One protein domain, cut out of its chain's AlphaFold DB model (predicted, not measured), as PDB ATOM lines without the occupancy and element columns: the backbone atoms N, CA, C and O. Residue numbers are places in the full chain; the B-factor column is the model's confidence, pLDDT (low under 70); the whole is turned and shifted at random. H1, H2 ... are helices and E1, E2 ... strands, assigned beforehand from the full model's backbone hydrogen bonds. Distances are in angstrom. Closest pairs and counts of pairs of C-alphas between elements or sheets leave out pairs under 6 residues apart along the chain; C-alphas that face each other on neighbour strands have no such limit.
ATOM      1  N   VAL A   6     331.831 321.377 167.092       96.19
ATOM      2  CA  VAL A   6     331.890 322.805 166.782       96.19
ATOM      3  C   VAL A   6     333.319 323.198 166.406       96.19
ATOM      4  O   VAL A   6     334.285 322.702 166.993       96.19
ATOM      5  N   ASN A   7     333.455 324.063 165.400       97.06
ATOM      6  CA  ASN A   7     334.717 324.744 165.114       97.06
ATOM      7  C   ASN A   7     334.729 326.074 165.858       97.06
ATOM      8  O   ASN A   7     333.713 326.772 165.883       97.06
ATOM      9  N   LEU A   8     335.878 326.440 166.417       96.00
ATOM     10  CA  LEU A   8     336.055 327.784 166.941       96.00
ATOM     11  C   LEU A   8     336.098 328.794 165.794       96.00
ATOM     12  O   LEU A   8     336.753 328.572 164.775       96.00
ATOM     13  N   THR A   9     335.393 329.898 165.987       97.56
ATOM     14  CA  THR A   9     335.308 331.050 165.091       97.56
ATOM     15  C   THR A   9     335.512 332.318 165.911       97.56
ATOM     16  O   THR A   9     335.394 332.300 167.137       97.56
ATOM     17  N   LEU A  10     335.770 333.446 165.248       97.12
ATOM     18  CA  LEU A  10     335.871 334.742 165.932       97.12
ATOM     19  C   LEU A  10     334.592 335.102 166.712       97.12
ATOM     20  O   LEU A  10     334.662 335.797 167.720       97.12
ATOM     21  N   GLU A  11     333.435 334.586 166.291       97.50
ATOM     22  CA  GLU A  11     332.130 334.857 166.908       97.50
ATOM     23  C   GLU A  11     331.862 334.024 168.172       97.50
ATOM     24  O   GLU A  11     331.139 334.470 169.068       97.50
ATOM     25  N   ASN A  12     332.408 332.804 168.250       95.69
ATOM     26  CA  ASN A  12     332.124 331.874 169.347       95.69
ATOM     27  C   ASN A  12     333.301 331.662 170.312       95.69
ATOM     28  O   ASN A  12     333.075 331.183 171.423       95.69
ATOM     29  N   ILE A  13     334.528 332.055 169.947       93.88
ATOM     30  CA  ILE A  13     335.745 331.735 170.710       93.88
ATOM     31  C   ILE A  13     335.714 332.240 172.157       93.88
ATOM     32  O   ILE A  13     336.268 331.596 173.047       93.88
ATOM     33  N   GLU A  14     335.022 333.346 172.429       91.38
ATOM     34  CA  GLU A  14     334.852 333.853 173.795       91.38
ATOM     35  C   GLU A  14     333.970 332.953 174.657       91.38
ATOM     36  O   GLU A  14     334.266 332.733 175.831       91.38
ATOM     37  N   LYS A  15     332.923 332.384 174.060       90.00
ATOM     38  CA  LYS A  15     331.909 331.579 174.750       90.00
ATOM     39  C   LYS A  15     332.329 330.121 174.892       90.00
ATOM     40  O   LYS A  15     331.947 329.467 175.855       90.00
ATOM     41  N   GLU A  16     333.100 329.615 173.935       90.06
ATOM     42  CA  GLU A  16     333.522 328.220 173.910       90.06
ATOM     43  C   GLU A  16     334.665 327.923 174.892       90.06
ATOM     44  O   GLU A  16     335.599 328.713 175.089       90.06
ATOM     45  N   ASP A  17     334.615 326.720 175.465       84.56
ATOM     46  CA  ASP A  17     335.713 326.144 176.241       84.56
ATOM     47  C   ASP A  17     336.839 325.656 175.314       84.56
ATOM     48  O   ASP A  17     336.586 325.027 174.283       84.56
ATOM     49  N   ILE A  18     338.097 325.820 175.736       81.69
ATOM     50  CA  ILE A  18     339.253 325.223 175.051       81.69
ATOM     51  C   ILE A  18     339.772 324.021 175.852       81.69
ATOM     52  O   ILE A  18     340.266 324.148 176.972       81.69
ATOM     53  N   CYS A  19     339.673 322.836 175.240       67.75
ATOM     54  CA  CYS A  19     339.817 321.498 175.837       67.75
ATOM     55  C   CYS A  19     341.054 321.258 176.726       67.75
ATOM     56  O   CYS A  19     340.950 320.536 177.720       67.75
ATOM     57  N   CYS A  20     342.205 321.863 176.430       65.75
ATOM     58  CA  CYS A  20     343.466 321.577 177.128       65.75
ATOM     59  C   CYS A  20     343.462 321.888 178.636       65.75
ATOM     60  O   CYS A  20     344.180 321.221 179.381       65.75
ATOM     61  N   LEU A  21     342.672 322.873 179.084       64.75
ATOM     62  CA  LEU A  21     342.660 323.350 180.478       64.75
ATOM     63  C   LEU A  21     341.312 323.212 181.174       64.75
ATOM     64  O   LEU A  21     341.154 323.657 182.302       64.75
ATOM     65  N   ILE A  22     340.358 322.520 180.561       62.19
ATOM     66  CA  ILE A  22     339.003 322.362 181.100       62.19
ATOM     67  C   ILE A  22     338.978 321.768 182.524       62.19
ATOM     68  O   ILE A  22     338.065 322.037 183.305       62.19
ATOM     69  N   ARG A  23     339.978 320.950 182.877       58.75
ATOM     70  CA  ARG A  23     340.118 320.351 184.218       58.75
ATOM     71  C   ARG A  23     340.982 321.178 185.173       58.75
ATOM     72  O   ARG A  23     341.032 320.870 186.361       58.75
ATOM     73  N   SER A  24     341.657 322.208 184.671       58.09
ATOM     74  CA  SER A  24     342.514 323.087 185.454       58.09
ATOM     75  C   SER A  24     341.682 324.235 186.017       58.09
ATOM     76  O   SER A  24     341.299 325.156 185.304       58.09
ATOM     77  N   LYS A  25     341.397 324.195 187.323       53.31
ATOM     78  CA  LYS A  25     340.749 325.312 188.039       53.31
ATOM     79  C   LYS A  25     341.676 326.527 188.218       53.31
ATOM     80  O   LYS A  25     341.267 327.504 188.828       53.31
ATOM     81  N   THR A  26     342.925 326.448 187.760       52.22
ATOM     82  CA  THR A  26     344.024 327.298 188.236       52.22
ATOM     83  C   THR A  26     344.713 328.113 187.145       52.22
ATOM     84  O   THR A  26     345.702 328.773 187.442       52.22
ATOM     85  N   GLN A  27     344.251 328.070 185.889       62.44
ATOM     86  CA  GLN A  27     345.003 328.654 184.764       62.44
ATOM     87  C   GLN A  27     344.132 329.472 183.791       62.44
ATOM     88  O   GLN A  27     344.089 329.156 182.602       62.44
ATOM     89  N   PRO A  28     343.423 330.517 184.263       73.06
ATOM     90  CA  PRO A  28     342.651 331.388 183.378       73.06
ATOM     91  C   PRO A  28     343.542 332.129 182.366       73.06
ATOM     92  O   PRO A  28     343.161 332.237 181.206       73.06
ATOM     93  N   GLU A  29     344.744 332.565 182.757       85.56
ATOM     94  CA  GLU A  29     345.634 333.361 181.892       85.56
ATOM     95  C   GLU A  29     346.073 332.605 180.632       85.56
ATOM     96  O   GLU A  29     345.896 333.110 179.527       85.56
ATOM     97  N   GLY A  30     346.513 331.349 180.762       87.75
ATOM     98  CA  GLY A  30     346.897 330.537 179.601       87.75
ATOM     99  C   GLY A  30     345.742 330.249 178.641       87.75
ATOM    100  O   GLY A  30     345.943 330.152 177.428       87.75
ATOM    101  N   VAL A  31     344.503 330.164 179.149       88.56
ATOM    102  CA  VAL A  31     343.307 330.087 178.290       88.56
ATOM    103  C   VAL A  31     343.111 331.397 177.531       88.56
ATOM    104  O   VAL A  31     342.874 331.352 176.324       88.56
ATOM    105  N   LEU A  32     343.220 332.542 178.211       90.19
ATOM    106  CA  LEU A  32     343.075 333.863 177.596       90.19
ATOM    107  C   LEU A  32     344.140 334.088 176.517       90.19
ATOM    108  O   LEU A  32     343.795 334.402 175.379       90.19
ATOM    109  N   HIS A  33     345.414 333.822 176.816       93.00
ATOM    110  CA  HIS A  33     346.496 333.949 175.842       93.00
ATOM    111  C   HIS A  33     346.303 333.036 174.625       93.00
ATOM    112  O   HIS A  33     346.490 333.484 173.492       93.00
ATOM    113  N   LYS A  34     345.862 331.782 174.818       93.81
ATOM    114  CA  LYS A  34     345.537 330.897 173.684       93.81
ATOM    115  C   LYS A  34     344.350 331.410 172.876       93.81
ATOM    116  O   LYS A  34     344.391 331.298 171.654       93.81
ATOM    117  N   LYS A  35     343.304 331.962 173.507       93.75
ATOM    118  CA  LYS A  35     342.170 332.572 172.786       93.75
ATOM    119  C   LYS A  35     342.638 333.744 171.925       93.75
ATOM    120  O   LYS A  35     342.344 333.759 170.733       93.75
ATOM    121  N   GLU A  36     343.426 334.658 172.486       95.12
ATOM    122  CA  GLU A  36     343.993 335.791 171.746       95.12
ATOM    123  C   GLU A  36     344.909 335.347 170.602       95.12
ATOM    124  O   GLU A  36     344.852 335.888 169.497       95.12
ATOM    125  N   TRP A  37     345.724 334.320 170.834       95.62
ATOM    126  CA  TRP A  37     346.550 333.730 169.788       95.62
ATOM    127  C   TRP A  37     345.695 333.101 168.682       95.62
ATOM    128  O   TRP A  37     345.892 333.415 167.510       95.62
ATOM    129  N   LEU A  38     344.693 332.292 169.040       96.19
ATOM    130  CA  LEU A  38     343.784 331.650 168.090       96.19
ATOM    131  C   LEU A  38     343.011 332.663 167.247       96.19
ATOM    132  O   LEU A  38     342.909 332.443 166.045       96.19
ATOM    133  N   LYS A  39     342.524 333.777 167.811       96.50
ATOM    134  CA  LYS A  39     341.861 334.840 167.028       96.50
ATOM    135  C   LYS A  39     342.722 335.283 165.846       96.50
ATOM    136  O   LYS A  39     342.244 335.326 164.721       96.50
ATOM    137  N   LYS A  40     344.017 335.506 166.093       96.38
ATOM    138  CA  LYS A  40     344.987 335.910 165.065       96.38
ATOM    139  C   LYS A  40     345.339 334.794 164.083       96.38
ATOM    140  O   LYS A  40     345.856 335.089 163.016       96.38
ATOM    141  N   ARG A  41     345.192 333.522 164.467       96.94
ATOM    142  CA  ARG A  41     345.528 332.373 163.608       96.94
ATOM    143  C   ARG A  41     344.334 331.893 162.779       96.94
ATOM    144  O   ARG A  41     344.527 331.370 161.688       96.94
ATOM    145  N   ILE A  42     343.101 332.069 163.263       96.94
ATOM    146  CA  ILE A  42     341.874 331.672 162.548       96.94
ATOM    147  C   ILE A  42     341.805 332.353 161.176       96.94
ATOM    148  O   ILE A  42     341.471 331.703 160.188       96.94
ATOM    149  N   GLU A  43     342.188 333.628 161.099       95.44
ATOM    150  CA  GLU A  43     342.247 334.389 159.842       95.44
ATOM    151  C   GLU A  43     343.275 333.823 158.844       95.44
ATOM    152  O   GLU A  43     343.111 333.971 157.636       95.44
ATOM    153  N   GLU A  44     344.290 333.102 159.326       96.06
ATOM    154  CA  GLU A  44     345.315 332.430 158.514       96.06
ATOM    155  C   GLU A  44     344.911 330.990 158.125       96.06
ATOM    156  O   GLU A  44     345.709 330.237 157.565       96.06
ATOM    157  N   GLY A  45     343.672 330.579 158.421       95.75
ATOM    158  CA  GLY A  45     343.149 329.244 158.112       95.75
ATOM    159  C   GLY A  45     343.361 328.205 159.215       95.75
ATOM    160  O   GLY A  45     343.181 327.008 158.975       95.75
ATOM    161  N   HIS A  46     343.736 328.632 160.424       97.38
ATOM    162  CA  HIS A  46     343.847 327.751 161.587       97.38
ATOM    163  C   HIS A  46     342.470 327.262 162.039       97.38
ATOM    164  O   HIS A  46     341.533 328.041 162.209       97.38
ATOM    165  N   VAL A  47     342.350 325.961 162.286       97.62
ATOM    166  CA  VAL A  47     341.108 325.317 162.712       97.62
ATOM    167  C   VAL A  47     341.327 324.628 164.048       97.62
ATOM    168  O   VAL A  47     342.188 323.763 164.184       97.62
ATOM    169  N   LEU A  48     340.473 324.953 165.018       97.12
ATOM    170  CA  LEU A  48     340.291 324.166 166.231       97.12
ATOM    171  C   LEU A  48     338.859 323.636 166.241       97.12
ATOM    172  O   LEU A  48     337.904 324.410 166.319       97.12
ATOM    173  N   ARG A  49     338.710 322.315 166.163       96.88
ATOM    174  CA  ARG A  49     337.418 321.623 166.232       96.88
ATOM    175  C   ARG A  49     337.340 320.793 167.497       96.88
ATOM    176  O   ARG A  49     338.261 320.034 167.793       96.88
ATOM    177  N   LYS A  50     336.226 320.884 168.217       95.56
ATOM    178  CA  LYS A  50     336.002 320.139 169.459       95.56
ATOM    179  C   LYS A  50     334.621 319.506 169.513       95.56
ATOM    180  O   LYS A  50     333.716 319.906 168.782       95.56
ATOM    181  N   LEU A  51     334.459 318.522 170.395       95.25
ATOM    182  CA  LEU A  51     333.143 317.963 170.703       95.25
ATOM    183  C   LEU A  51     332.251 319.060 171.311       95.25
ATOM    184  O   LEU A  51     332.692 319.811 172.193       95.25
ATOM    185  N   ASN A  52     331.004 319.155 170.848       94.38
ATOM    186  CA  ASN A  52     330.011 320.116 171.336       94.38
ATOM    187  C   ASN A  52     329.373 319.633 172.647       94.38
ATOM    188  O   ASN A  52     328.164 319.479 172.778       94.38
ATOM    189  N   VAL A  53     330.223 319.307 173.616       91.31
ATOM    190  CA  VAL A  53     329.821 318.896 174.956       91.31
ATOM    191  C   VAL A  53     330.622 319.746 175.939       91.31
ATOM    192  O   VAL A  53     331.855 319.802 175.817       91.31
ATOM    193  N   PRO A  54     329.961 320.418 176.899       87.19
ATOM    194  CA  PRO A  54     330.646 321.197 177.917       87.19
ATOM    195  C   PRO A  54     331.713 320.358 178.603       87.19
ATOM    196  O   PRO A  54     331.473 319.212 178.986       87.19
ATOM    197  N   LYS A  55     332.903 320.929 178.760       84.25
ATOM    198  CA  LYS A  55     334.020 320.268 179.441       84.25
ATOM    199  C   LYS A  55     334.530 318.956 178.813       84.25
ATOM    200  O   LYS A  55     335.327 318.243 179.433       84.25
ATOM    201  N   ALA A  56     334.141 318.635 177.580       90.00
ATOM    202  CA  ALA A  56     334.674 317.467 176.895       90.00
ATOM    203  C   ALA A  56     336.136 317.673 176.492       90.00
ATOM    204  O   ALA A  56     336.506 318.654 175.845       90.00
ATOM    205  N   THR A  57     336.975 316.695 176.825       90.88
ATOM    206  CA  THR A  57     338.394 316.701 176.467       90.88
ATOM    207  C   THR A  57     338.623 315.987 175.136       90.88
ATOM    208  O   THR A  57     339.291 314.949 175.093       90.88
ATOM    209  N   VAL A  58     337.983 316.499 174.079       93.81
ATOM    210  CA  VAL A  58     337.953 315.930 172.724       93.81
ATOM    211  C   VAL A  58     338.110 317.054 171.703       93.81
ATOM    212  O   VAL A  58     337.188 317.852 171.528       93.81
ATOM    213  N   MET A  59     339.260 317.123 171.029       95.19
ATOM    214  CA  MET A  59     339.520 318.144 170.009       95.19
ATOM    215  C   MET A  59     340.590 317.737 168.991       95.19
ATOM    216  O   MET A  59     341.408 316.849 169.244       95.19
ATOM    217  N   ILE A  60     340.611 318.451 167.869       96.94
ATOM    218  CA  ILE A  60     341.709 318.483 166.906       96.94
ATOM    219  C   ILE A  60     342.026 319.933 166.536       96.94
ATOM    220  O   ILE A  60     341.128 320.771 166.437       96.94
ATOM    221  N   GLU A  61     343.306 320.218 166.342       96.75
ATOM    222  CA  GLU A  61     343.831 321.528 165.975       96.75
ATOM    223  C   GLU A  61     344.817 321.374 164.815       96.75
ATOM    224  O   GLU A  61     345.750 320.570 164.898       96.75
ATOM    225  N   TYR A  62     344.604 322.122 163.733       98.06
ATOM    226  CA  TYR A  62     345.439 322.078 162.533       98.06
ATOM    227  C   TYR A  62     345.415 323.405 161.764       98.06
ATOM    228  O   TYR A  62     344.475 324.182 161.901       98.06
ATOM    229  N   ALA A  63     346.433 323.661 160.944       98.06
ATOM    230  CA  ALA A  63     346.569 324.885 160.145       98.06
ATOM    231  C   ALA A  63     347.302 324.611 158.824       98.06
ATOM    232  O   ALA A  63     347.920 323.552 158.707       98.06
ATOM    233  N   PRO A  64     347.288 325.530 157.843       98.38
ATOM    234  CA  PRO A  64     348.174 325.431 156.687       98.38
ATOM    235  C   PRO A  64     349.642 325.381 157.131       98.38
ATOM    236  O   PRO A  64     350.054 326.124 158.020       98.38
ATOM    237  N   LEU A  65     350.424 324.481 156.533       98.38
ATOM    238  CA  LEU A  65     351.821 324.248 156.905       98.38
ATOM    239  C   LEU A  65     352.680 325.504 156.698       98.38
ATOM    240  O   LEU A  65     353.576 325.770 157.488       98.38
ATOM    241  N   GLU A  66     352.368 326.301 155.680       96.94
ATOM    242  CA  GLU A  66     353.128 327.489 155.280       96.94
ATOM    243  C   GLU A  66     353.123 328.601 156.338       96.94
ATOM    244  O   GLU A  66     354.050 329.405 156.392       96.94
ATOM    245  N   VAL A  67     352.090 328.640 157.184       96.12
ATOM    246  CA  VAL A  67     351.957 329.600 158.294       96.12
ATOM    247  C   VAL A  67     352.152 328.937 159.657       96.12
ATOM    248  O   VAL A  67     352.132 329.603 160.694       96.12
ATOM    249  N   ALA A  68     352.346 327.617 159.681       95.81
ATOM    250  CA  ALA A  68     352.516 326.879 160.913       95.81
ATOM    251  C   ALA A  68     353.882 327.203 161.538       95.81
ATOM    252  O   ALA A  68     354.935 327.018 160.930       95.81
ATOM    253  N   TRP A  69     353.878 327.659 162.792       94.06
ATOM    254  CA  TRP A  69     355.100 327.986 163.529       94.06
ATOM    255  C   TRP A  69     355.815 326.732 164.060       94.06
ATOM    256  O   TRP A  69     355.794 326.433 165.253       94.06
ATOM    257  N   ILE A  70     356.385 325.955 163.143       94.69
ATOM    258  CA  ILE A  70     357.088 324.693 163.391       94.69
ATOM    259  C   ILE A  70     358.255 324.541 162.392       94.69
ATOM    260  O   ILE A  70     358.250 325.178 161.338       94.69
ATOM    261  N   PRO A  71     359.280 323.713 162.669       95.31
ATOM    262  CA  PRO A  71     360.421 323.528 161.762       95.31
ATOM    263  C   PRO A  71     360.129 322.541 160.610       95.31
ATOM    264  O   PRO A  71     360.978 321.756 160.200       95.31
ATOM    265  N   ILE A  72     358.883 322.579 160.151       97.81
ATOM    266  CA  ILE A  72     358.234 321.885 159.041       97.81
ATOM    267  C   ILE A  72     358.335 322.597 157.688       97.81
ATOM    268  O   ILE A  72     357.813 323.708 157.619       97.81
ATOM    269  N   GLU A  73     358.924 322.063 156.626       97.56
ATOM    270  CA  GLU A  73     358.797 322.663 155.289       97.56
ATOM    271  C   GLU A  73     358.097 321.728 154.309       97.56
ATOM    272  O   GLU A  73     358.352 320.529 154.243       97.56
ATOM    273  N   GLY A  74     357.166 322.291 153.545       96.25
ATOM    274  CA  GLY A  74     356.374 321.589 152.546       96.25
ATOM    275  C   GLY A  74     355.312 322.516 151.974       96.25
ATOM    276  O   GLY A  74     354.829 323.418 152.656       96.25
ATOM    277  N   ASN A  75     354.949 322.294 150.716       95.56
ATOM    278  CA  ASN A  75     353.999 323.146 150.010       95.56
ATOM    279  C   ASN A  75     352.606 322.531 150.042       95.56
ATOM    280  O   ASN A  75     352.451 321.344 149.769       95.56
ATOM    281  N   ASN A  76     351.592 323.351 150.294       97.81
ATOM    282  CA  ASN A  76     350.185 322.999 150.194       97.81
ATOM    283  C   ASN A  76     349.734 321.891 151.166       97.81
ATOM    284  O   ASN A  76     348.813 321.131 150.877       97.81
ATOM    285  N   TYR A  77     350.342 321.801 152.349       98.62
ATOM    286  CA  TYR A  77     349.977 320.836 153.395       98.62
ATOM    287  C   TYR A  77     349.149 321.473 154.510       98.62
ATOM    288  O   TYR A  77     349.186 322.682 154.720       98.62
ATOM    289  N   MET A  78     348.429 320.646 155.269       98.62
ATOM    290  CA  MET A  78     347.972 321.010 156.613       98.62
ATOM    291  C   MET A  78     348.895 320.392 157.665       98.62
ATOM    292  O   MET A  78     349.263 319.223 157.566       98.62
ATOM    293  N   TYR A  79     349.227 321.145 158.702       98.56
ATOM    294  CA  TYR A  79     349.930 320.665 159.882       98.56
ATOM    295  C   TYR A  79     348.943 320.429 161.027       98.56
ATOM    296  O   TYR A  79     348.204 321.336 161.407       98.56
ATOM    297  N   ILE A  80     348.927 319.219 161.588       98.38
ATOM    298  CA  ILE A  80     348.136 318.872 162.772       98.38
ATOM    299  C   ILE A  80     348.980 319.176 164.010       98.38
ATOM    300  O   ILE A  80     349.943 318.471 164.311       98.38
ATOM    301  N   TYR A  81     348.577 320.203 164.755       95.50
ATOM    302  CA  TYR A  81     349.199 320.582 166.023       95.50
ATOM    303  C   TYR A  81     348.853 319.615 167.145       95.50
ATOM    304  O   TYR A  81     349.698 319.273 167.970       95.50
ATOM    305  N   CYS A  82     347.584 319.216 167.221       93.00
ATOM    306  CA  CYS A  82     347.093 318.420 168.330       93.00
ATOM    307  C   CYS A  82     345.879 317.599 167.909       93.00
ATOM    308  O   CYS A  82     344.962 318.110 167.269       93.00
ATOM    309  N   LEU A  83     345.841 316.341 168.334       94.81
ATOM    310  CA  LEU A  83     344.629 315.534 168.371       94.81
ATOM    311  C   LEU A  83     344.529 314.932 169.766       94.81
ATOM    312  O   LEU A  83     345.359 314.113 170.170       94.81
ATOM    313  N   TRP A  84     343.517 315.357 170.513       90.19
ATOM    314  CA  TRP A  84     343.417 315.074 171.936       90.19
ATOM    315  C   TRP A  84     342.098 314.393 172.275       90.19
ATOM    316  O   TRP A  84     341.022 314.932 172.024       90.19
ATOM    317  N   THR A  85     342.195 313.218 172.899       91.06
ATOM    318  CA  THR A  85     341.087 312.545 173.586       91.06
ATOM    319  C   THR A  85     341.580 312.055 174.947       91.06
ATOM    320  O   THR A  85     342.640 311.427 175.058       91.06
ATOM    321  N   LEU A  86     340.843 312.358 176.016       88.50
ATOM    322  CA  LEU A  86     341.277 312.061 177.386       88.50
ATOM    323  C   LEU A  86     340.166 311.440 178.234       88.50
ATOM    324  O   LEU A  86     338.984 311.726 178.051       88.50
ATOM    325  N   GLY A  87     340.576 310.594 179.185       87.38
ATOM    326  CA  GLY A  87     339.696 309.989 180.180       87.38
ATOM    327  C   GLY A  87     338.600 309.142 179.545       87.38
ATOM    328  O   GLY A  87     338.865 308.341 178.652       87.38
ATOM    329  N   GLU A  88     337.364 309.365 179.985       90.69
ATOM    330  CA  GLU A  88     336.172 308.646 179.521       90.69
ATOM    331  C   GLU A  88     335.881 308.805 178.022       90.69
ATOM    332  O   GLU A  88     335.056 308.071 177.487       90.69
ATOM    333  N   TYR A  89     336.528 309.751 177.337       92.12
ATOM    334  CA  TYR A  89     336.365 309.960 175.900       92.12
ATOM    335  C   TYR A  89     337.342 309.132 175.052       92.12
ATOM    336  O   TYR A  89     337.268 309.152 173.824       92.12
ATOM    337  N   ARG A  90     338.276 308.391 175.655       91.06
ATOM    338  CA  ARG A  90     339.167 307.502 174.895       91.06
ATOM    339  C   ARG A  90     338.428 306.256 174.405       91.06
ATOM    340  O   ARG A  90     337.436 305.839 174.988       91.06
ATOM    341  N   HIS A  91     338.929 305.666 173.317       90.38
ATOM    342  CA  HIS A  91     338.434 304.407 172.730       90.38
ATOM    343  C   HIS A  91     336.963 304.409 172.264       90.38
ATOM    344  O   HIS A  91     336.410 303.354 171.981       90.38
ATOM    345  N   LYS A  92     336.348 305.589 172.113       94.06
ATOM    346  CA  LYS A  92     334.960 305.770 171.643       94.06
ATOM    347  C   LYS A  92     334.837 306.206 170.175       94.06
ATOM    348  O   LYS A  92     333.758 306.565 169.735       94.06
ATOM    349  N   GLY A  93     335.939 306.227 169.424       95.12
ATOM    350  CA  GLY A  93     335.948 306.616 168.004       95.12
ATOM    351  C   GLY A  93     336.164 308.109 167.722       95.12
ATOM    352  O   GLY A  93     336.560 308.441 166.610       95.12
ATOM    353  N   TYR A  94     336.053 308.997 168.720       96.31
ATOM    354  CA  TYR A  94     336.194 310.454 168.534       96.31
ATOM    355  C   TYR A  94     337.474 310.887 167.804       96.31
ATOM    356  O   TYR A  94     337.433 311.750 166.936       96.31
ATOM    357  N   GLY A  95     338.623 310.282 168.129       95.75
ATOM    358  CA  GLY A  95     339.883 310.616 167.455       95.75
ATOM    359  C   GLY A  95     339.842 310.317 165.955       95.75
ATOM    360  O   GLY A  95     340.360 311.095 165.159       95.75
ATOM    361  N   LYS A  96     339.183 309.219 165.562       96.50
ATOM    362  CA  LYS A  96     339.011 308.843 164.156       96.50
ATOM    363  C   LYS A  96     338.077 309.818 163.442       96.50
ATOM    364  O   LYS A  96     338.453 310.335 162.400       96.50
ATOM    365  N   GLU A  97     336.934 310.143 164.044       97.44
ATOM    366  CA  GLU A  97     335.977 311.115 163.492       97.44
ATOM    367  C   GLU A  97     336.616 312.502 163.280       97.44
ATOM    368  O   GLU A  97     336.441 313.130 162.233       97.44
ATOM    369  N   LEU A  98     337.407 312.974 164.250       97.81
ATOM    370  CA  LEU A  98     338.130 314.244 164.153       97.81
ATOM    371  C   LEU A  98     339.207 314.226 163.058       97.81
ATOM    372  O   LEU A  98     339.344 315.201 162.317       97.81
ATOM    373  N   LEU A  99     339.958 313.127 162.938       98.38
ATOM    374  CA  LEU A  99     340.972 312.980 161.894       98.38
ATOM    375  C   LEU A  99     340.333 312.910 160.499       98.38
ATOM    376  O   LEU A  99     340.790 313.592 159.585       98.38
ATOM    377  N   GLU A 100     339.254 312.144 160.333       98.31
ATOM    378  CA  GLU A 100     338.499 312.062 159.078       98.31
ATOM    379  C   GLU A 100     337.932 313.424 158.669       98.31
ATOM    380  O   GLU A 100     337.986 313.793 157.491       98.31
ATOM    381  N   TYR A 101     337.446 314.213 159.632       98.25
ATOM    382  CA  TYR A 101     337.026 315.589 159.379       98.25
ATOM    383  C   TYR A 101     338.170 316.437 158.808       98.25
ATOM    384  O   TYR A 101     337.978 317.095 157.781       98.25
ATOM    385  N   ALA A 102     339.354 316.397 159.428       98.56
ATOM    386  CA  ALA A 102     340.522 317.149 158.967       98.56
ATOM    387  C   ALA A 102     341.010 316.684 157.586       98.56
ATOM    388  O   ALA A 102     341.298 317.518 156.728       98.56
ATOM    389  N   ILE A 103     341.022 315.371 157.330       98.75
ATOM    390  CA  ILE A 103     341.361 314.792 156.020       98.75
ATOM    391  C   ILE A 103     340.409 315.304 154.940       98.75
ATOM    392  O   ILE A 103     340.845 315.795 153.898       98.75
ATOM    393  N   ASN A 104     339.101 315.223 155.186       98.50
ATOM    394  CA  ASN A 104     338.097 315.669 154.226       98.50
ATOM    395  C   ASN A 104     338.135 317.188 154.028       98.50
ATOM    396  O   ASN A 104     337.924 317.664 152.915       98.50
ATOM    397  N   TYR A 105     338.423 317.953 155.084       97.56
ATOM    398  CA  TYR A 105     338.645 319.390 154.980       97.56
ATOM    399  C   TYR A 105     339.849 319.704 154.084       97.56
ATOM    400  O   TYR A 105     339.688 320.445 153.119       97.56
ATOM    401  N   ALA A 106     341.007 319.083 154.325       98.31
ATOM    402  CA  ALA A 106     342.208 319.271 153.511       98.31
ATOM    403  C   ALA A 106     341.959 318.927 152.030       98.31
ATOM    404  O   ALA A 106     342.300 319.720 151.154       98.31
ATOM    405  N   LYS A 107     341.271 317.811 151.745       98.50
ATOM    406  CA  LYS A 107     340.877 317.435 150.375       98.50
ATOM    407  C   LYS A 107     339.975 318.480 149.713       98.50
ATOM    408  O   LYS A 107     340.225 318.861 148.576       98.50
ATOM    409  N   ARG A 108     338.946 318.974 150.415       98.00
ATOM    410  CA  ARG A 108     338.052 320.030 149.891       98.00
ATOM    411  C   ARG A 108     338.779 321.348 149.631       98.00
ATOM    412  O   ARG A 108     338.375 322.084 148.742       98.00
ATOM    413  N   GLN A 109     339.821 321.640 150.404       96.94
ATOM    414  CA  GLN A 109     340.673 322.817 150.225       96.94
ATOM    415  C   GLN A 109     341.762 322.612 149.154       96.94
ATOM    416  O   GLN A 109     342.617 323.478 148.998       96.94
ATOM    417  N   GLY A 110     341.776 321.478 148.440       97.88
ATOM    418  CA  GLY A 110     342.780 321.192 147.411       97.88
ATOM    419  C   GLY A 110     344.203 321.045 147.957       97.88
ATOM    420  O   GLY A 110     345.161 321.291 147.229       97.88
ATOM    421  N   LYS A 111     344.355 320.685 149.239       98.50
ATOM    422  CA  LYS A 111     345.664 320.471 149.871       98.50
ATOM    423  C   LYS A 111     346.323 319.185 149.361       98.50
ATOM    424  O   LYS A 111     345.631 318.237 149.000       98.50
ATOM    425  N   SER A 112     347.648 319.141 149.408       98.62
ATOM    426  CA  SER A 112     348.503 318.004 149.042       98.62
ATOM    427  C   SER A 112     348.560 316.918 150.118       98.62
ATOM    428  O   SER A 112     348.877 315.767 149.830       98.62
ATOM    429  N   GLY A 113     348.194 317.238 151.362       98.75
ATOM    430  CA  GLY A 113     348.117 316.254 152.435       98.75
ATOM    431  C   GLY A 113     348.030 316.862 153.829       98.75
ATOM    432  O   GLY A 113     347.798 318.063 154.000       98.75
ATOM    433  N   LEU A 114     348.221 316.012 154.838       98.81
ATOM    434  CA  LEU A 114     348.371 316.411 156.237       98.81
ATOM    435  C   LEU A 114     349.686 315.882 156.790       98.81
ATOM    436  O   LEU A 114     350.128 314.802 156.405       98.81
ATOM    437  N   CYS A 115     350.278 316.605 157.729       98.69
ATOM    438  CA  CYS A 115     351.466 316.166 158.441       98.69
ATOM    439  C   CYS A 115     351.425 316.536 159.922       98.69
ATOM    440  O   CYS A 115     350.608 317.351 160.346       98.69
ATOM    441  N   LEU A 116     352.284 315.898 160.710       98.25
ATOM    442  CA  LEU A 116     352.455 316.176 162.129       98.25
ATOM    443  C   LEU A 116     353.861 315.808 162.602       98.25
ATOM    444  O   LEU A 116     354.544 314.984 161.988       98.25
ATOM    445  N   LEU A 117     354.243 316.378 163.741       97.06
ATOM    446  CA  LEU A 117     355.428 315.971 164.481       97.06
ATOM    447  C   LEU A 117     355.147 314.699 165.295       97.06
ATOM    448  O   LEU A 117     354.163 314.616 166.032       97.06
ATOM    449  N   ALA A 118     356.055 313.736 165.207       96.56
ATOM    450  CA  ALA A 118     356.133 312.566 166.070       96.56
ATOM    451  C   ALA A 118     357.562 312.398 166.604       96.56
ATOM    452  O   ALA A 118     358.432 313.249 166.404       96.56
ATOM    453  N   HIS A 119     357.811 311.299 167.310       96.38
ATOM    454  CA  HIS A 119     359.136 310.966 167.812       96.38
ATOM    455  C   HIS A 119     359.258 309.446 167.954       96.38
ATOM    456  O   HIS A 119     358.339 308.817 168.478       96.38
ATOM    457  N   GLN A 120     360.410 308.868 167.585       95.12
ATOM    458  CA  GLN A 120     360.688 307.420 167.622       95.12
ATOM    459  C   GLN A 120     360.163 306.746 168.898       95.12
ATOM    460  O   GLN A 120     359.485 305.720 168.858       95.12
ATOM    461  N   LYS A 121     360.467 307.362 170.045       94.25
ATOM    462  CA  LYS A 121     359.899 307.032 171.359       94.25
ATOM    463  C   LYS A 121     358.705 307.932 171.668       94.25
ATOM    464  O   LYS A 121     358.887 309.147 171.765       94.25
ATOM    465  N   GLN A 122     357.532 307.342 171.896       92.31
ATOM    466  CA  GLN A 122     356.311 308.080 172.220       92.31
ATOM    467  C   GLN A 122     356.539 309.062 173.381       92.31
ATOM    468  O   GLN A 122     356.992 308.679 174.460       92.31
ATOM    469  N   LYS A 123     356.193 310.334 173.161       89.62
ATOM    470  CA  LYS A 123     356.190 311.373 174.199       89.62
ATOM    471  C   LYS A 123     354.780 311.532 174.755       89.62
ATOM    472  O   LYS A 123     353.806 311.392 174.020       89.62
ATOM    473  N   THR A 124     354.658 311.855 176.040       85.00
ATOM    474  CA  THR A 124     353.357 312.006 176.724       85.00
ATOM    475  C   THR A 124     352.534 313.190 176.212       85.00
ATOM    476  O   THR A 124     351.312 313.183 176.336       85.00
ATOM    477  N   TRP A 125     353.198 314.191 175.634       81.31
ATOM    478  CA  TRP A 125     352.591 315.395 175.064       81.31
ATOM    479  C   TRP A 125     352.329 315.309 173.555       81.31
ATOM    480  O   TRP A 125     351.668 316.189 173.013       81.31
ATOM    481  N   LEU A 126     352.823 314.270 172.875       87.06
ATOM    482  CA  LEU A 126     352.481 313.993 171.481       87.06
ATOM    483  C   LEU A 126     351.328 312.992 171.441       87.06
ATOM    484  O   LEU A 126     351.241 312.087 172.273       87.06
ATOM    485  N   THR A 127     350.443 313.133 170.461       84.62
ATOM    486  CA  THR A 127     349.430 312.111 170.191       84.62
ATOM    487  C   THR A 127     350.118 310.787 169.827       84.62
ATOM    488  O   THR A 127     351.227 310.780 169.293       84.62
ATOM    489  N   ASP A 128     349.474 309.660 170.139       90.19
ATOM    490  CA  ASP A 128     349.985 308.326 169.813       90.19
ATOM    491  C   ASP A 128     350.251 308.193 168.305       90.19
ATOM    492  O   ASP A 128     349.326 308.238 167.488       90.19
ATOM    493  N   GLN A 129     351.517 308.026 167.926       90.88
ATOM    494  CA  GLN A 129     351.913 307.940 166.521       90.88
ATOM    495  C   GLN A 129     351.360 306.689 165.826       90.88
ATOM    496  O   GLN A 129     351.098 306.716 164.621       90.88
ATOM    497  N   GLU A 130     351.119 305.604 166.567       94.44
ATOM    498  CA  GLU A 130     350.560 304.374 166.003       94.44
ATOM    499  C   GLU A 130     349.107 304.574 165.569       94.44
ATOM    500  O   GLU A 130     348.649 303.955 164.606       94.44
ATOM    501  N   PHE A 131     348.378 305.491 166.216       95.62
ATOM    502  CA  PHE A 131     347.060 305.905 165.746       95.62
ATOM    503  C   PHE A 131     347.136 306.532 164.349       95.62
ATOM    504  O   PHE A 131     346.359 306.144 163.477       95.62
ATOM    505  N   PHE A 132     348.081 307.440 164.096       97.25
ATOM    506  CA  PHE A 132     348.228 308.061 162.775       97.25
ATOM    507  C   PHE A 132     348.699 307.066 161.713       97.25
ATOM    508  O   PHE A 132     348.136 307.043 160.618       97.25
ATOM    509  N   LYS A 133     349.656 306.188 162.040       97.44
ATOM    510  CA  LYS A 133     350.138 305.149 161.110       97.44
ATOM    511  C   LYS A 133     349.021 304.207 160.662       97.44
ATOM    512  O   LYS A 133     348.870 303.956 159.469       97.44
ATOM    513  N   ARG A 134     348.164 303.761 161.589       97.06
ATOM    514  CA  ARG A 134     346.967 302.958 161.257       97.06
ATOM    515  C   ARG A 134     345.966 303.694 160.359       97.06
ATOM    516  O   ARG A 134     345.173 303.042 159.690       97.06
ATOM    517  N   ASN A 135     346.007 305.026 160.328       97.44
ATOM    518  CA  ASN A 135     345.197 305.870 159.446       97.44
ATOM    519  C   ASN A 135     345.973 306.349 158.198       97.44
ATOM    520  O   ASN A 135     345.600 307.343 157.579       97.44
ATOM    521  N   GLY A 136     347.044 305.646 157.816       97.94
ATOM    522  CA  GLY A 136     347.736 305.837 156.539       97.94
ATOM    523  C   GLY A 136     348.872 306.861 156.546       97.94
ATOM    524  O   GLY A 136     349.494 307.058 155.503       97.94
ATOM    525  N   PHE A 137     349.175 307.488 157.687       98.62
ATOM    526  CA  PHE A 137     350.349 308.353 157.799       98.62
ATOM    527  C   PHE A 137     351.634 307.521 157.766       98.62
ATOM    528  O   PHE A 137     351.707 306.437 158.346       98.62
ATOM    529  N   LYS A 138     352.672 308.049 157.122       98.50
ATOM    530  CA  LYS A 138     353.997 307.424 157.029       98.50
ATOM    531  C   LYS A 138     355.052 308.367 157.581       98.50
ATOM    532  O   LYS A 138     354.871 309.577 157.514       98.50
ATOM    533  N   ILE A 139     356.137 307.812 158.111       98.44
ATOM    534  CA  ILE A 139     357.331 308.593 158.451       98.44
ATOM    535  C   ILE A 139     357.982 309.025 157.134       98.44
ATOM    536  O   ILE A 139     358.180 308.182 156.258       98.44
ATOM    537  N   VAL A 140     358.262 310.318 156.986       98.56
ATOM    538  CA  VAL A 140     358.780 310.904 155.733       98.56
ATOM    539  C   VAL A 140     360.070 311.692 155.913       98.56
ATOM    540  O   VAL A 140     360.782 311.906 154.940       98.56
ATOM    541  N   ASP A 141     360.393 312.076 157.147       98.50
ATOM    542  CA  ASP A 141     361.679 312.666 157.504       98.50
ATOM    543  C   ASP A 141     361.953 312.479 159.002       98.50
ATOM    544  O   ASP A 141     361.029 312.224 159.784       98.50
ATOM    545  N   GLU A 142     363.216 312.600 159.400       98.00
ATOM    546  CA  GLU A 142     363.680 312.337 160.763       98.00
ATOM    547  C   GLU A 142     364.899 313.191 161.144       98.00
ATOM    548  O   GLU A 142     365.759 313.478 160.311       98.00
ATOM    549  N   THR A 143     364.978 313.594 162.416       97.81
ATOM    550  CA  THR A 143     366.146 314.276 162.998       97.81
ATOM    551  C   THR A 143     367.070 313.290 163.731       97.81
ATOM    552  O   THR A 143     366.617 312.220 164.150       97.81
ATOM    553  N   PRO A 144     368.351 313.638 163.969       96.69
ATOM    554  CA  PRO A 144     369.286 312.785 164.710       96.69
ATOM    555  C   PRO A 144     368.825 312.401 166.126       96.69
ATOM    556  O   PRO A 144     369.104 311.286 166.568       96.69
ATOM    557  N   SER A 145     368.099 313.276 166.837       95.62
ATOM    558  CA  SER A 145     367.527 312.958 168.158       95.62
ATOM    559  C   SER A 145     366.246 312.112 168.112       95.62
ATOM    560  O   SER A 145     365.717 311.744 169.165       95.62
ATOM    561  N   GLY A 146     365.762 311.754 166.918       96.19
ATOM    562  CA  GLY A 146     364.622 310.859 166.728       96.19
ATOM    563  C   GLY A 146     363.262 311.555 166.658       96.19
ATOM    564  O   GLY A 146     362.242 310.882 166.833       96.19
ATOM    565  N   TYR A 147     363.199 312.870 166.414       96.75
ATOM    566  CA  TYR A 147     361.942 313.498 165.990       96.75
ATOM    567  C   TYR A 147     361.627 313.110 164.551       96.75
ATOM    568  O   TYR A 147     362.518 313.029 163.716       96.75
ATOM    569  N   GLN A 148     360.351 312.886 164.254       97.81
ATOM    570  CA  GLN A 148     359.896 312.395 162.955       97.81
ATOM    571  C   GLN A 148     358.797 313.292 162.396       97.81
ATOM    572  O   GLN A 148     357.949 313.777 163.147       97.81
ATOM    573  N   VAL A 149     358.765 313.459 161.077       98.38
ATOM    574  CA  VAL A 149     357.590 313.982 160.372       98.38
ATOM    575  C   VAL A 149     356.754 312.798 159.919       98.38
ATOM    576  O   VAL A 149     357.234 311.933 159.185       98.38
ATOM    577  N   LEU A 150     355.492 312.758 160.342       98.62
ATOM    578  CA  LEU A 150     354.501 311.842 159.784       98.62
ATOM    579  C   LEU A 150     353.646 312.598 158.782       98.62
ATOM    580  O   LEU A 150     353.164 313.683 159.096       98.62
ATOM    581  N   ALA A 151     353.398 312.014 157.613       98.75
ATOM    582  CA  ALA A 151     352.543 312.616 156.601       98.75
ATOM    583  C   ALA A 151     351.582 311.613 155.957       98.75
ATOM    584  O   ALA A 151     351.927 310.459 155.693       98.75
ATOM    585  N   LEU A 152     350.374 312.092 155.679       98.75
ATOM    586  CA  LEU A 152     349.397 311.479 154.792       98.75
ATOM    587  C   LEU A 152     349.350 312.327 153.519       98.75
ATOM    588  O   LEU A 152     348.757 313.405 153.516       98.75
ATOM    589  N   SER A 153     350.010 311.850 152.467       98.56
ATOM    590  CA  SER A 153     350.042 312.517 151.163       98.56
ATOM    591  C   SER A 153     348.855 312.099 150.295       98.56
ATOM    592  O   SER A 153     348.453 310.933 150.299       98.56
ATOM    593  N   PHE A 154     348.295 313.054 149.559       98.56
ATOM    594  CA  PHE A 154     347.237 312.838 148.571       98.56
ATOM    595  C   PHE A 154     347.768 312.843 147.136       98.56
ATOM    596  O   PHE A 154     347.101 312.301 146.258       98.56
ATOM    597  N   ASP A 155     348.948 313.423 146.904       97.75
ATOM    598  CA  ASP A 155     349.547 313.608 145.575       97.75
ATOM    599  C   ASP A 155     350.948 312.982 145.422       97.75
ATOM    600  O   ASP A 155     351.525 313.009 144.339       97.75
ATOM    601  N   GLY A 156     351.491 312.382 146.484       97.62
ATOM    602  CA  GLY A 156     352.808 311.745 146.499       97.62
ATOM    603  C   GLY A 156     353.968 312.670 146.878       97.62
ATOM    604  O   GLY A 156     355.086 312.177 147.031       97.62
ATOM    605  N   THR A 157     353.731 313.971 147.073       98.19
ATOM    606  CA  THR A 157     354.724 314.892 147.654       98.19
ATOM    607  C   THR A 157     354.821 314.699 149.169       98.19
ATOM    608  O   THR A 157     353.946 314.062 149.759       98.19
ATOM    609  N   TYR A 158     355.886 315.193 149.813       98.38
ATOM    610  CA  TYR A 158     356.063 315.066 151.264       98.38
ATOM    611  C   TYR A 158     356.769 316.279 151.887       98.38
ATOM    612  O   TYR A 158     357.704 316.815 151.287       98.38
ATOM    613  N   PRO A 159     356.352 316.698 153.096       98.38
ATOM    614  CA  PRO A 159     357.069 317.693 153.879       98.38
ATOM    615  C   PRO A 159     358.310 317.091 154.559       98.38
ATOM    616  O   PRO A 159     358.392 315.880 154.758       98.38
ATOM    617  N   HIS A 160     359.254 317.945 154.944       98.56
ATOM    618  CA  HIS A 160     360.534 317.584 155.555       98.56
ATOM    619  C   HIS A 160     360.948 318.620 156.607       98.56
ATOM    620  O   HIS A 160     360.469 319.752 156.604       98.56
ATOM    621  N   PHE A 161     361.823 318.249 157.535       98.38
ATOM    622  CA  PHE A 161     362.376 319.199 158.492       98.38
ATOM    623  C   PHE A 161     363.247 320.239 157.793       98.38
ATOM    624  O   PHE A 161     364.046 319.906 156.918       98.38
ATOM    625  N   LYS A 162     363.173 321.484 158.269       96.50
ATOM    626  CA  LYS A 162     364.154 322.518 157.924       96.50
ATOM    627  C   LYS A 162     365.564 322.071 158.305       96.50
ATOM    628  O   LYS A 162     365.764 321.435 159.342       96.50
ATOM    629  N   GLU A 163     366.565 322.495 157.538       93.50
ATOM    630  CA  GLU A 163     367.952 322.087 157.793       93.50
ATOM    631  C   GLU A 163     368.485 322.495 159.173       93.50
ATOM    632  O   GLU A 163     369.244 321.767 159.810       93.50
ATOM    633  N   ASN A 164     368.066 323.647 159.699       91.50
ATOM    634  CA  ASN A 164     368.443 324.048 161.055       91.50
ATOM    635  C   ASN A 164     367.873 323.106 162.130       91.50
ATOM    636  O   ASN A 164     368.551 322.841 163.120       91.50
ATOM    637  N   ALA A 165     366.678 322.549 161.925       93.38
ATOM    638  CA  ALA A 165     366.120 321.563 162.842       93.38
ATOM    639  C   ALA A 165     366.844 320.219 162.771       93.38
ATOM    640  O   ALA A 165     366.996 319.577 163.804       93.38
ATOM    641  N   LYS A 166     367.383 319.835 161.609       94.88
ATOM    642  CA  LYS A 166     368.253 318.651 161.495       94.88
ATOM    643  C   LYS A 166     369.586 318.820 162.221       94.88
ATOM    644  O   LYS A 166     370.144 317.839 162.703       94.88
ATOM    645  N   LYS A 167     370.085 320.055 162.331       94.75
ATOM    646  CA  LYS A 167     371.297 320.377 163.104       94.75
ATOM    647  C   LYS A 167     371.073 320.366 164.616       94.75
ATOM    648  O   LYS A 167     372.054 320.239 165.342       94.75
ATOM    649  N   GLU A 168     369.826 320.532 165.065       92.00
ATOM    650  CA  GLU A 168     369.425 320.555 166.482       92.00
ATOM    651  C   GLU A 168     370.208 321.583 167.317       92.00
ATOM    652  O   GLU A 168     370.554 321.350 168.476       92.00
ATOM    653  N   LYS A 169     370.518 322.733 166.708       90.44
ATOM    654  CA  LYS A 169     371.307 323.810 167.313       90.44
ATOM    655  C   LYS A 169     370.695 325.171 167.015       90.44
ATOM    656  O   LYS A 169     370.095 325.372 165.960       90.44
ATOM    657  N   ILE A 170     370.911 326.095 167.941       91.12
ATOM    658  CA  ILE A 170     370.668 327.529 167.778       91.12
ATOM    659  C   ILE A 170     371.984 328.276 168.000       91.12
ATOM    660  O   ILE A 170     372.899 327.739 168.627       91.12
ATOM    661  N   ASP A 171     372.087 329.495 167.475       90.38
ATOM    662  CA  ASP A 171     373.312 330.295 167.590       90.38
ATOM    663  C   ASP A 171     373.514 330.819 169.020       90.38
ATOM    664  O   ASP A 171     374.644 330.942 169.499       90.38
ATOM    665  N   GLN A 172     372.413 331.095 169.724       92.00
ATOM    666  CA  GLN A 172     372.421 331.564 171.105       92.00
ATOM    667  C   GLN A 172     373.038 330.513 172.033       92.00
ATOM    668  O   GLN A 172     372.642 329.349 172.034       92.00
ATOM    669  N   GLN A 173     374.003 330.946 172.843       86.88
ATOM    670  CA  GLN A 173     374.684 330.093 173.823       86.88
ATOM    671  C   GLN A 173     374.029 330.147 175.212       86.88
ATOM    672  O   GLN A 173     374.299 329.300 176.059       86.88
ATOM    673  N   GLU A 174     373.165 331.134 175.444       91.00
ATOM    674  CA  GLU A 174     372.374 331.275 176.664       91.00
ATOM    675  C   GLU A 174     371.037 330.535 176.531       91.00
ATOM    676  O   GLU A 174     370.552 330.290 175.420       91.00
ATOM    677  N   LEU A 175     370.414 330.201 177.667       91.62
ATOM    678  CA  LEU A 175     369.092 329.575 177.684       91.62
ATOM    679  C   LEU A 175     368.082 330.464 176.947       91.62
ATOM    680  O   LEU A 175     367.644 331.490 177.455       91.62
ATOM    681  N   THR A 176     367.697 330.036 175.748       93.19
ATOM    682  CA  THR A 176     366.787 330.773 174.872       93.19
ATOM    683  C   THR A 176     365.542 329.937 174.625       93.19
ATOM    684  O   THR A 176     365.631 328.802 174.151       93.19
ATOM    685  N   ILE A 177     364.369 330.494 174.932       92.94
ATOM    686  CA  ILE A 177     363.083 329.809 174.783       92.94
ATOM    687  C   ILE A 177     362.268 330.507 173.703       92.94
ATOM    688  O   ILE A 177     361.788 331.623 173.882       92.94
ATOM    689  N   PHE A 178     362.063 329.812 172.590       92.69
ATOM    690  CA  PHE A 178     361.104 330.216 171.575       92.69
ATOM    691  C   PHE A 178     359.758 329.578 171.907       92.69
ATOM    692  O   PHE A 178     359.661 328.355 172.023       92.69
ATOM    693  N   TYR A 179     358.703 330.386 172.016       94.38
ATOM    694  CA  TYR A 179     357.366 329.869 172.277       94.38
ATOM    695  C   TYR A 179     356.258 330.603 171.519       94.38
ATOM    696  O   TYR A 179     356.418 331.722 171.036       94.38
ATOM    697  N   THR A 180     355.095 329.955 171.463       94.06
ATOM    698  CA  THR A 180     353.814 330.584 171.133       94.06
ATOM    699  C   THR A 180     352.795 330.228 172.202       94.06
ATOM    700  O   THR A 180     352.938 329.235 172.917       94.06
ATOM    701  N   TYR A 181     351.704 330.984 172.245       93.31
ATOM    702  CA  TYR A 181     350.542 330.673 173.073       93.31
ATOM    703  C   TYR A 181     349.627 329.599 172.455       93.31
ATOM    704  O   TYR A 181     348.467 329.468 172.845       93.31
ATOM    705  N   GLN A 182     350.136 328.794 171.509       92.44
ATOM    706  CA  GLN A 182     349.393 327.664 170.951       92.44
ATOM    707  C   GLN A 182     349.028 326.659 172.044       92.44
ATOM    708  O   GLN A 182     347.900 326.180 172.078       92.44
ATOM    709  N   CYS A 183     349.939 326.333 172.958       89.75
ATOM    710  CA  CYS A 183     349.625 325.480 174.097       89.75
ATOM    711  C   CYS A 183     349.335 326.363 175.311       89.75
ATOM    712  O   CYS A 183     350.197 327.148 175.702       89.75
ATOM    713  N   PRO A 184     348.180 326.221 175.979       89.12
ATOM    714  CA  PRO A 184     347.843 327.111 177.082       89.12
ATOM    715  C   PRO A 184     348.611 326.775 178.379       89.12
ATOM    716  O   PRO A 184     348.461 327.456 179.383       89.12
ATOM    717  N   TYR A 185     349.450 325.730 178.368       87.56
ATOM    718  CA  TYR A 185     350.384 325.407 179.454       87.56
ATOM    719  C   TYR A 185     351.699 326.201 179.379       87.56
ATOM    720  O   TYR A 185     352.559 326.033 180.250       87.56
ATOM    721  N   ILE A 186     351.895 327.026 178.342       90.12
ATOM    722  CA  ILE A 186     353.175 327.700 178.122       90.12
ATOM    723  C   ILE A 186     353.510 328.690 179.239       90.12
ATOM    724  O   ILE A 186     354.629 328.649 179.733       90.12
ATOM    725  N   ASP A 187     352.539 329.464 179.733       88.62
ATOM    726  CA  ASP A 187     352.753 330.437 180.816       88.62
ATOM    727  C   ASP A 187     353.305 329.771 182.082       88.62
ATOM    728  O   ASP A 187     354.292 330.206 182.668       88.62
ATOM    729  N   VAL A 188     352.711 328.639 182.465       88.19
ATOM    730  CA  VAL A 188     353.149 327.846 183.624       88.19
ATOM    731  C   VAL A 188     354.545 327.273 183.410       88.19
ATOM    732  O   VAL A 188     355.304 327.110 184.365       88.19
ATOM    733  N   THR A 189     354.871 326.921 182.170       90.69
ATOM    734  CA  THR A 189     356.173 326.351 181.822       90.69
ATOM    735  C   THR A 189     357.252 327.424 181.895       90.69
ATOM    736  O   THR A 189     358.270 327.196 182.540       90.69
ATOM    737  N   LEU A 190     356.997 328.600 181.316       93.25
ATOM    738  CA  LEU A 190     357.893 329.755 181.371       93.25
ATOM    739  C   LEU A 190     358.136 330.195 182.813       93.25
ATOM    740  O   LEU A 190     359.287 330.230 183.232       93.25
ATOM    741  N   LYS A 191     357.074 330.379 183.606       92.31
ATOM    742  CA  LYS A 191     357.192 330.774 185.016       92.31
ATOM    743  C   LYS A 191     358.083 329.824 185.821       92.31
ATOM    744  O   LYS A 191     358.931 330.269 186.583       92.31
ATOM    745  N   LYS A 192     357.926 328.509 185.642       93.25
ATOM    746  CA  LYS A 192     358.771 327.520 186.333       93.25
ATOM    747  C   LYS A 192     360.235 327.605 185.917       93.25
ATOM    748  O   LYS A 192     361.110 327.381 186.747       93.25
ATOM    749  N   ILE A 193     360.498 327.871 184.640       95.12
ATOM    750  CA  ILE A 193     361.866 328.020 184.142       95.12
ATOM    751  C   ILE A 193     362.480 329.316 184.687       95.12
ATOM    752  O   ILE A 193     363.596 329.278 185.190       95.12
ATOM    753  N   GLU A 194     361.736 330.422 184.686       94.50
ATOM    754  CA  GLU A 194     362.156 331.697 185.282       94.50
ATOM    755  C   GLU A 194     362.459 331.565 186.781       94.50
ATOM    756  O   GLU A 194     363.508 332.017 187.240       94.50
ATOM    757  N   GLU A 195     361.583 330.903 187.545       95.56
ATOM    758  CA  GLU A 195     361.787 330.616 188.972       95.56
ATOM    759  C   GLU A 195     363.051 329.776 189.204       95.56
ATOM    760  O   GLU A 195     363.831 330.051 190.120       95.56
ATOM    761  N   TYR A 196     363.287 328.765 188.362       95.62
ATOM    762  CA  TYR A 196     364.483 327.933 188.444       95.62
ATOM    763  C   TYR A 196     365.756 328.741 188.164       95.62
ATOM    764  O   TYR A 196     366.679 328.715 188.974       95.62
ATOM    765  N   CYS A 197     365.779 329.508 187.072       94.00
ATOM    766  CA  CYS A 197     366.915 330.349 186.685       94.00
ATOM    767  C   CYS A 197     367.176 331.507 187.653       94.00
ATOM    768  O   CYS A 197     368.297 331.985 187.739       94.00
ATOM    769  N   SER A 198     366.160 331.980 188.374       93.94
ATOM    770  CA  SER A 198     366.338 333.033 189.382       93.94
ATOM    771  C   SER A 198     366.860 332.496 190.718       93.94
ATOM    772  O   SER A 198     367.266 333.281 191.572       93.94
ATOM    773  N   SER A 199     366.804 331.176 190.935       94.25
ATOM    774  CA  SER A 199     367.177 330.524 192.200       94.25
ATOM    775  C   SER A 199     368.493 329.741 192.147       94.25
ATOM    776  O   SER A 199     368.916 329.234 193.188       94.25
TER     777      SER A 199
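This is residues 6 to 199 of the 200 residues of a protein of Coprobacillus sp. CAG:826 (UniProt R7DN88). A strongly twisted sheet of six strands has two helices, H2 and H3, over one face, while H1 reaches the sheet with its last residues, 38 to 42, and makes a corner at its other end with H5, which is off the sheet. A long link, residues 168 to 185, swings from H4 round to H5, and its residues 169 to 174 stick out. The printed part has 194 residues with five named helices and six named strands, in the order H1 E1 E2 E3 H2 E4 H3 E5 E6 H4 H5; the sheet, in the order E1 E2 E3 E4 E6 E5, is mixed. Under half of the residues, 95, are in named elements, and the class is mixed, helices and strands. The whole is compact, with a radius of gyration of the C-alphas of 17.0 A and spans of 50 by 45 by 32 A.

Start at Val 6: residues 6 to 7 pair antiparallel with residues 49 to 50 of E1, residues 47 to 51. Next comes H1, residues 28 to 42, which only grazes the sheet with its residues 38 to 42. E1 and E2, residues 58 to 64, form an antiparallel hairpin at 167 degrees, with N 49 and O 60 at 2.9 A. E2 and E3, residues 77 to 85, form another at 168 degrees, with N 61 and O 82 at 2.8 A; E1, E2 and E3 are a meander, each strand the antiparallel neighbour of the one before. E3 bends by 51 degrees at residue 81. H2, residues 94 to 108, is on the sheet; its closest C-alphas to E2 are those of Leu 98 and Ile 60, 6.2 A apart. E4, residues 113 to 119, is parallel to E3, with N 80 and O 115 at 2.8 A; E3, H2, E4 are a strand-helix-strand unit, two parallel neighbour strands with a helix between them along the chain, and its crossover is right-handed. E6, residues 147 to 153, is antiparallel to E4, with N 116 and O 150 at 2.9 A. E5, residues 138 to 142, is an edge strand in a hairpin with E6, with N 140 and O 149 at 2.9 A. H3, residues 129 to 134, is on the same face as H2, at a height over the sheet of 8.9 A, and runs along the strands, at 14 degrees to E5 on the local plane. E4, H3, E5 are a split unit, with E6 between its strands, and a right-handed crossover. H2 and H3 on one face of the sheet make two layers. H4, residues 163 to 167, only grazes the sheet with residues 165 to 166. H5, residues 186 to 199, touches H1 only at their ends, the closest C-alphas being those of Gly 30 and Asp 187, 6.0 A; they run opposite ways at a steep tilt of 54 degrees. Every O i to N i+4 pair is within hydrogen-bond range in H2, H3, H4 and H5, and 10 of 11 are in H1.

Find C-alpha 28 at (342.651, 331.388, 183.378); from there H1 runs 20.8 A. E3 begins at C-alpha 77, (349.977, 320.836, 153.395), and is 23.6 A long; E2 is 21.3 A, H2 21.0 A, E4 19.6 A and E6 19.0 A. H5, 20.1 A long, ends at C-alpha 199, (367.177, 330.524, 192.200). E1, H3, E5 and H4 are shorter.

The C-alphas farthest apart, those of Asp 155 and Ser 199, are 52.6 A apart. The printed part has no cut. The links from E2 to E3 and from H4 to H5 are long. Mean pLDDT of the printed part is 92.9, and residues 19 to 27 are under 70.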